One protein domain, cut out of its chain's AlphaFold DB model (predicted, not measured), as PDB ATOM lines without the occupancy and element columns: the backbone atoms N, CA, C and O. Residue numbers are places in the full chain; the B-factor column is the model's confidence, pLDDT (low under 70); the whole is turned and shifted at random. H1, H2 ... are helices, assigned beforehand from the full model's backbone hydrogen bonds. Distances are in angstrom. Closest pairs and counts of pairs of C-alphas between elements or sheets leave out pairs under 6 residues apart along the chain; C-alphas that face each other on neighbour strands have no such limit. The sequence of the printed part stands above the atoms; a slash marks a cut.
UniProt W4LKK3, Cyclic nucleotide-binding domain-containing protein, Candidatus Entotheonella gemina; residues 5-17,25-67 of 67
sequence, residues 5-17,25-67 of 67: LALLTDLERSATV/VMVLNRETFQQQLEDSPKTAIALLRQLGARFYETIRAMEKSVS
ATOM      1  N   LEU A   5     204.180 197.334  90.708       85.12
ATOM      2  CA  LEU A   5     202.994 197.576  89.890       85.12
ATOM      3  C   LEU A   5     202.317 198.897  90.259       85.12
ATOM      4  O   LEU A   5     202.061 199.689  89.368       85.12
ATOM      5  N   ALA A   6     202.125 199.190  91.547       85.81
ATOM      6  CA  ALA A   6     201.537 200.459  91.990       85.81
ATOM      7  C   ALA A   6     202.420 201.675  91.637       85.81
ATOM      8  O   ALA A   6     201.927 202.773  91.361       85.81
ATOM      9  N   LEU A   7     203.745 201.482  91.612       86.06
ATOM     10  CA  LEU A   7     204.692 202.515  91.185       86.06
ATOM     11  C   LEU A   7     204.647 202.755  89.667       86.06
ATOM     12  O   LEU A   7     204.811 203.892  89.235       86.06
ATOM     13  N   LEU A   8     204.386 201.713  88.872       84.19
ATOM     14  CA  LEU A   8     204.318 201.780  87.408       84.19
ATOM     15  C   LEU A   8     202.958 202.238  86.871       84.19
ATOM     16  O   LEU A   8     202.916 202.957  85.879       84.19
ATOM     17  N   THR A   9     201.856 201.796  87.477       83.69
ATOM     18  CA  THR A   9     200.498 202.022  86.950       83.69
ATOM     19  C   THR A   9     199.780 203.197  87.596       83.69
ATOM     20  O   THR A   9     198.706 203.569  87.138       83.69
ATOM     21  N   ASP A  10     200.343 203.744  88.674       81.62
ATOM     22  CA  ASP A  10     199.687 204.729  89.543       81.62
ATOM     23  C   ASP A  10     198.340 204.256  90.130       81.62
ATOM     24  O   ASP A  10     197.524 205.049  90.587       81.62
ATOM     25  N   LEU A  11     198.114 202.937  90.152       85.19
ATOM     26  CA  LEU A  11     196.961 202.306  90.792       85.19
ATOM     27  C   LEU A  11     197.284 201.897  92.236       85.19
ATOM     28  O   LEU A  11     198.446 201.837  92.651       85.19
ATOM     29  N   GLU A  12     196.241 201.559  92.997       85.56
ATOM     30  CA  GLU A  12     196.382 201.013  94.347       85.56
ATOM     31  C   GLU A  12     197.195 199.703  94.382       85.56
ATOM     32  O   GLU A  12     197.392 199.009  93.379       85.56
ATOM     33  N   ARG A  13     197.684 199.349  95.579       84.31
ATOM     34  CA  ARG A  13     198.419 198.097  95.817       84.31
ATOM     35  C   ARG A  13     197.548 196.904  95.410       84.31
ATOM     36  O   ARG A  13     196.496 196.676  95.988       84.31
ATOM     37  N   SER A  14     198.044 196.088  94.483       83.81
ATOM     38  CA  SER A  14     197.345 194.886  94.008       83.81
ATOM     39  C   SER A  14     197.301 193.735  95.019       83.81
ATOM     40  O   SER A  14     196.578 192.765  94.811       83.81
ATOM     41  N   ALA A  15     198.090 193.808  96.096       85.69
ATOM     42  CA  ALA A  15     198.150 192.797  97.141       85.69
ATOM     43  C   ALA A  15     198.664 193.381  98.464       85.69
ATOM     44  O   ALA A  15     199.422 194.357  98.485       85.69
ATOM     45  N   THR A  16     198.306 192.716  99.562       88.12
ATOM     46  CA  THR A  16     198.902 192.943 100.885       88.12
ATOM     47  C   THR A  16     200.115 192.027 101.058       88.12
ATOM     48  O   THR A  16     200.051 190.847 100.722       88.12
ATOM     49  N   VAL A  17     201.219 192.557 101.591       88.81
ATOM     50  CA  VAL A  17     202.435 191.789 101.906       88.81
ATOM     51  C   VAL A  17     202.621 191.775 103.416       88.81
ATOM     52  O   VAL A  17     202.561 192.826 104.048       88.81
ATOM     53  N   VAL A  25     213.784 195.933 104.997       91.62
ATOM     54  CA  VAL A  25     213.326 196.348 103.671       91.62
ATOM     55  C   VAL A  25     213.842 197.737 103.349       91.62
ATOM     56  O   VAL A  25     213.858 198.627 104.194       91.62
ATOM     57  N   MET A  26     214.223 197.931 102.090       91.06
ATOM     58  CA  MET A  26     214.533 199.249 101.555       91.06
ATOM     59  C   MET A  26     213.287 199.817 100.881       91.06
ATOM     60  O   MET A  26     212.689 199.169 100.017       91.06
ATOM     61  N   VAL A  27     212.899 201.028 101.275       90.19
ATOM     62  CA  VAL A  27     211.754 201.730 100.695       90.19
ATOM     63  C   VAL A  27     212.242 202.621  99.562       90.19
ATOM     64  O   VAL A  27     213.120 203.456  99.753       90.19
ATOM     65  N   LEU A  28     211.638 202.450  98.390       88.88
ATOM     66  CA  LEU A  28     211.828 203.323  97.243       88.88
ATOM     67  C   LEU A  28     210.532 204.103  97.018       88.88
ATOM     68  O   LEU A  28     209.465 203.501  96.879       88.88
ATOM     69  N   ASN A  29     210.614 205.432  97.031       90.38
ATOM     70  CA  ASN A  29     209.458 206.282  96.767       90.38
ATOM     71  C   ASN A  29     209.176 206.369  95.250       90.38
ATOM     72  O   ASN A  29     209.994 205.955  94.424       90.38
ATOM     73  N   ARG A  30     208.000 206.895  94.886       89.12
ATOM     74  CA  ARG A  30     207.555 206.999  93.488       89.12
ATOM     75  C   ARG A  30     208.473 207.874  92.640       89.12
ATOM     76  O   ARG A  30     208.824 207.462  91.541       89.12
ATOM     77  N   GLU A  31     208.856 209.039  93.147       91.94
ATOM     78  CA  GLU A  31     209.675 210.010  92.417       91.94
ATOM     79  C   GLU A  31     211.049 209.428  92.069       91.94
ATOM     80  O   GLU A  31     211.432 209.393  90.905       91.94
ATOM     81  N   THR A  32     211.750 208.868  93.057       91.69
ATOM     82  CA  THR A  32     213.056 208.232  92.862       91.69
ATOM     83  C   THR A  32     212.955 207.016  91.944       91.69
ATOM     84  O   THR A  32     213.851 206.772  91.142       91.69
ATOM     85  N   PHE A  33     211.866 206.242  92.023       90.50
ATOM     86  CA  PHE A  33     211.646 205.135  91.093       90.50
ATOM     87  C   PHE A  33     211.480 205.630  89.652       90.50
ATOM     88  O   PHE A  33     212.128 205.089  88.760       90.50
ATOM     89  N   GLN A  34     210.653 206.654  89.427       89.69
ATOM     90  CA  GLN A  34     210.425 207.233  88.099       89.69
ATOM     91  C   GLN A  34     211.709 207.832  87.519       89.69
ATOM     92  O   GLN A  34     212.095 207.447  86.417       89.69
ATOM     93  N   GLN A  35     212.425 208.652  88.297       92.81
ATOM     94  CA  GLN A  35     213.731 209.201  87.910       92.81
ATOM     95  C   GLN A  35     214.699 208.091  87.492       92.81
ATOM     96  O   GLN A  35     215.315 208.165  86.435       92.81
ATOM     97  N   GLN A  36     214.759 206.989  88.243       91.69
ATOM     98  CA  GLN A  36     215.679 205.904  87.914       91.69
ATOM     99  C   GLN A  36     215.314 205.136  86.634       91.69
ATOM    100  O   GLN A  36     216.196 204.572  85.978       91.69
ATOM    101  N   LEU A  37     214.030 205.086  86.271       91.00
ATOM    102  CA  LEU A  37     213.602 204.521  84.991       91.00
ATOM    103  C   LEU A  37     213.967 205.435  83.820       91.00
ATOM    104  O   LEU A  37     214.375 204.926  82.774       91.00
ATOM    105  N   GLU A  38     213.842 206.747  84.007       91.12
ATOM    106  CA  GLU A  38     214.207 207.762  83.014       91.12
ATOM    107  C   GLU A  38     215.723 207.793  82.783       91.12
ATOM    108  O   GLU A  38     216.182 207.700  81.642       91.12
ATOM    109  N   ASP A  39     216.503 207.798  83.865       95.94
ATOM    110  CA  ASP A  39     217.967 207.837  83.829       95.94
ATOM    111  C   ASP A  39     218.581 206.533  83.294       95.94
ATOM    112  O   ASP A  39     219.708 206.507  82.788       95.94
ATOM    113  N   SER A  40     217.855 205.413  83.403       95.19
ATOM    114  CA  SER A  40     218.364 204.091  83.045       95.19
ATOM    115  C   SER A  40     217.334 203.228  82.306       95.19
ATOM    116  O   SER A  40     216.728 202.321  82.890       95.19
ATOM    117  N   PRO A  41     217.241 203.357  80.968       91.44
ATOM    118  CA  PRO A  41     216.377 202.504  80.146       91.44
ATOM    119  C   PRO A  41     216.651 200.999  80.313       91.44
ATOM    120  O   PRO A  41     215.748 200.167  80.206       91.44
ATOM    121  N   LYS A  42     217.898 200.617  80.631       94.50
ATOM    122  CA  LYS A  42     218.262 199.218  80.926       94.50
ATOM    123  C   LYS A  42     217.542 198.685  82.168       94.50
ATOM    124  O   LYS A  42     217.143 197.520  82.179       94.50
ATOM    125  N   THR A  43     217.355 199.527  83.184       90.56
ATOM    126  CA  THR A  43     216.624 199.179  84.411       90.56
ATOM    127  C   THR A  43     215.145 198.950  84.110       90.56
ATOM    128  O   THR A  43     214.584 197.941  84.542       90.56
ATOM    129  N   ALA A  44     214.539 199.803  83.278       89.81
ATOM    130  CA  ALA A  44     213.161 199.625  82.820       89.81
ATOM    131  C   ALA A  44     212.965 198.297  82.067       89.81
ATOM    132  O   ALA A  44     212.048 197.533  82.375       89.81
ATOM    133  N   ILE A  45     213.870 197.959  81.140       93.69
ATOM    134  CA  ILE A  45     213.822 196.683  80.406       93.69
ATOM    135  C   ILE A  45     213.938 195.484  81.359       93.69
ATOM    136  O   ILE A  45     213.225 194.490  81.196       93.69
ATOM    137  N   ALA A  46     214.822 195.553  82.357       91.62
ATOM    138  CA  ALA A  46     214.974 194.486  83.343       91.62
ATOM    139  C   ALA A  46     213.693 194.282  84.173       91.62
ATOM    140  O   ALA A  46     213.270 193.141  84.373       91.62
ATOM    141  N   LEU A  47     213.043 195.371  84.591       89.31
ATOM    142  CA  LEU A  47     211.764 195.326  85.305       89.31
ATOM    143  C   LEU A  47     210.644 194.731  84.446       89.31
ATOM    144  O   LEU A  47     209.936 193.839  84.913       89.31
ATOM    145  N   LEU A  48     210.525 195.143  83.180       89.81
ATOM    146  CA  LEU A  48     209.534 194.588  82.250       89.81
ATOM    147  C   LEU A  48     209.706 193.074  82.065       89.81
ATOM    148  O   LEU A  48     208.725 192.331  82.097       89.81
ATOM    149  N   ARG A  49     210.950 192.593  81.940       92.81
ATOM    150  CA  ARG A  49     211.245 191.151  81.858       92.81
ATOM    151  C   ARG A  49     210.840 190.401  83.128       92.81
ATOM    152  O   ARG A  49     210.270 189.317  83.035       92.81
ATOM    153  N   GLN A  50     211.112 190.970  84.304       90.94
ATOM    154  CA  GLN A  50     210.723 190.377  85.589       90.94
ATOM    155  C   GLN A  50     209.199 190.292  85.746       90.94
ATOM    156  O   GLN A  50     208.688 189.257  86.170       90.94
ATOM    157  N   LEU A  51     208.471 191.347  85.371       88.62
ATOM    158  CA  LEU A  51     207.007 191.355  85.399       88.62
ATOM    159  C   LEU A  51     206.417 190.328  84.431       88.62
ATOM    160  O   LEU A  51     205.557 189.546  84.833       88.62
ATOM    161  N   GLY A  52     206.922 190.268  83.195       89.88
ATOM    162  CA  GLY A  52     206.484 189.278  82.208       89.88
ATOM    163  C   GLY A  52     206.655 187.838  82.703       89.88
ATOM    164  O   GLY A  52     205.728 187.037  82.593       89.88
ATOM    165  N   ALA A  53     207.793 187.524  83.331       90.25
ATOM    166  CA  ALA A  53     208.028 186.208  83.924       90.25
ATOM    167  C   ALA A  53     207.033 185.884  85.056       90.25
ATOM    168  O   ALA A  53     206.482 184.786  85.094       90.25
ATOM    169  N   ARG A  54     206.748 186.844  85.949       87.75
ATOM    170  CA  ARG A  54     205.772 186.661  87.043       87.75
ATOM    171  C   ARG A  54     204.354 186.422  86.527       87.75
ATOM    172  O   ARG A  54     203.667 185.543  87.045       87.75
ATOM    173  N   PHE A  55     203.921 187.172  85.511       86.62
ATOM    174  CA  PHE A  55     202.615 186.957  84.883       86.62
ATOM    175  C   PHE A  55     202.515 185.563  84.270       86.62
ATOM    176  O   PHE A  55     201.524 184.876  84.502       86.62
ATOM    177  N   TYR A  56     203.552 185.122  83.553       89.62
ATOM    178  CA  TYR A  56     203.567 183.798  82.935       89.62
ATOM    179  C   TYR A  56     203.458 182.672  83.970       89.62
ATOM    180  O   TYR A  56     202.617 181.788  83.824       89.62
ATOM    181  N   GLU A  57     204.239 182.731  85.054       88.88
ATOM    182  CA  GLU A  57     204.156 181.734  86.132       88.88
ATOM    183  C   GLU A  57     202.791 181.747  86.831       88.88
ATOM    184  O   GLU A  57     202.252 180.688  87.150       88.88
ATOM    185  N   THR A  58     202.192 182.926  87.016       85.62
ATOM    186  CA  THR A  58     200.858 183.054  87.623       85.62
ATOM    187  C   THR A  58     199.780 182.441  86.726       85.62
ATOM    188  O   THR A  58     198.962 181.658  87.202       85.62
ATOM    189  N   ILE A  59     199.803 182.734  85.421       87.50
ATOM    190  CA  ILE A  59     198.877 182.146  84.436       87.50
ATOM    191  C   ILE A  59     199.040 180.626  84.390       87.50
ATOM    192  O   ILE A  59     198.061 179.893  84.512       87.50
ATOM    193  N   ARG A  60     200.281 180.142  84.323       91.31
ATOM    194  CA  ARG A  60     200.596 178.711  84.309       91.31
ATOM    195  C   ARG A  60     200.149 177.987  85.583       91.31
ATOM    196  O   ARG A  60     199.716 176.835  85.522       91.31
ATOM    197  N   ALA A  61     200.273 178.625  86.747       86.12
ATOM    198  CA  ALA A  61     199.790 178.068  88.008       86.12
ATOM    199  C   ALA A  61     198.257 177.947  88.021       86.12
ATOM    200  O   ALA A  61     197.740 176.935  88.497       86.12
ATOM    201  N   MET A  62     197.544 178.922  87.444       84.81
ATOM    202  CA  MET A  62     196.087 178.856  87.286       84.81
ATOM    203  C   MET A  62     195.671 177.710  86.352       84.81
ATOM    204  O   MET A  62     194.791 176.935  86.716       84.81
ATOM    205  N   GLU A  63     196.344 177.522  85.214       86.19
ATOM    206  CA  GLU A  63     196.063 176.407  84.289       86.19
ATOM    207  C   GLU A  63     196.203 175.031  84.961       86.19
ATOM    208  O   GLU A  63     195.359 174.158  84.773       86.19
ATOM    209  N   LYS A  64     197.229 174.840  85.800       75.69
ATOM    210  CA  LYS A  64     197.435 173.585  86.547       75.69
ATOM    211  C   LYS A  64     196.408 173.341  87.650       75.69
ATOM    212  O   LYS A  64     196.219 172.197  88.029       75.69
ATOM    213  N   SER A  65     195.795 174.392  88.196       73.75
ATOM    214  CA  SER A  65     194.791 174.271  89.265       73.75
ATOM    215  C   SER A  65     193.389 173.902  88.764       73.75
ATOM    216  O   SER A  65     192.522 173.571  89.567       73.75
ATOM    217  N   VAL A  66     193.174 173.971  87.445       69.88
ATOM    218  CA  VAL A  66     191.899 173.672  86.769       69.88
ATOM    219  C   VAL A  66     191.896 172.258  86.150       69.88
ATOM    220  O   VAL A  66     190.853 171.798  85.688       69.88
ATOM    221  N   SER A  67     193.034 171.553  86.171       56.72
ATOM    222  CA  SER A  67     193.197 170.165  85.707       56.72
ATOM    223  C   SER A  67     193.363 169.188  86.863       56.72
ATOM    224  O   SER A  67     193.097 167.995  86.599       56.72
TER     225      SER A  67
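AT A GLANCE: This is residues 5 to 17 and 25 to 67 of the 67 residues of the protein "Cyclic nucleotide-binding domain-containing protein" of Candidatus Entotheonella gemina (UniProt W4LKK3). A short helix, H1, lies near the first residue of H2, and H2 meets the long helix H3 at a corner, like a wide V with one long arm. Residues 52 to 67, of which 52 to 65 belong to H3, stick out free and make much of the length. The printed part has 56 residues with three named helices, H1, H2 and H3 in that order, and no named strand: all helix. It is loose, with a radius of gyration of the C-alphas of 14.3 A, and spans 45 by 25 by 21 A.

HOW THE PARTS SIT: H1, residues 5 to 9, is close to but not clearly touching H2, residues 30 to 39; their closest C-alphas, those of Leu 7 and Arg 30, are 5.8 A apart. H2 and H3, residues 41 to 65, only just touch, with 3 pairs of C-alphas within 8 A, and only at the corner by their tight link. H3 does so with residues 43 to 44 alone; the closest C-alphas, those of Leu 37 and Ala 44, are 5.4 A apart. They run opposite ways at a steep tilt of 64 degrees. H1 and H3 are apart. In H1, H2 and H3 every O i to N i+4 pair is within hydrogen-bond range.

IN THESE COORDINATES: H1 begins at C-alpha 5 (202.994, 197.576, 89.890) and is 5.9 A long. H2 is 14.2 A long. H3 is 36.7 A long and ends at C-alpha 65 (194.791, 174.271, 89.265).

THE WHOLE: The farthest C-alphas, those of Asp 39 and Ser 67, are 45.1 A apart. Residues 18 to 24 are not printed; C-alphas 17 and 25 are 11.9 A apart across the cut. Residues 66 to 67 have pLDDT under 70.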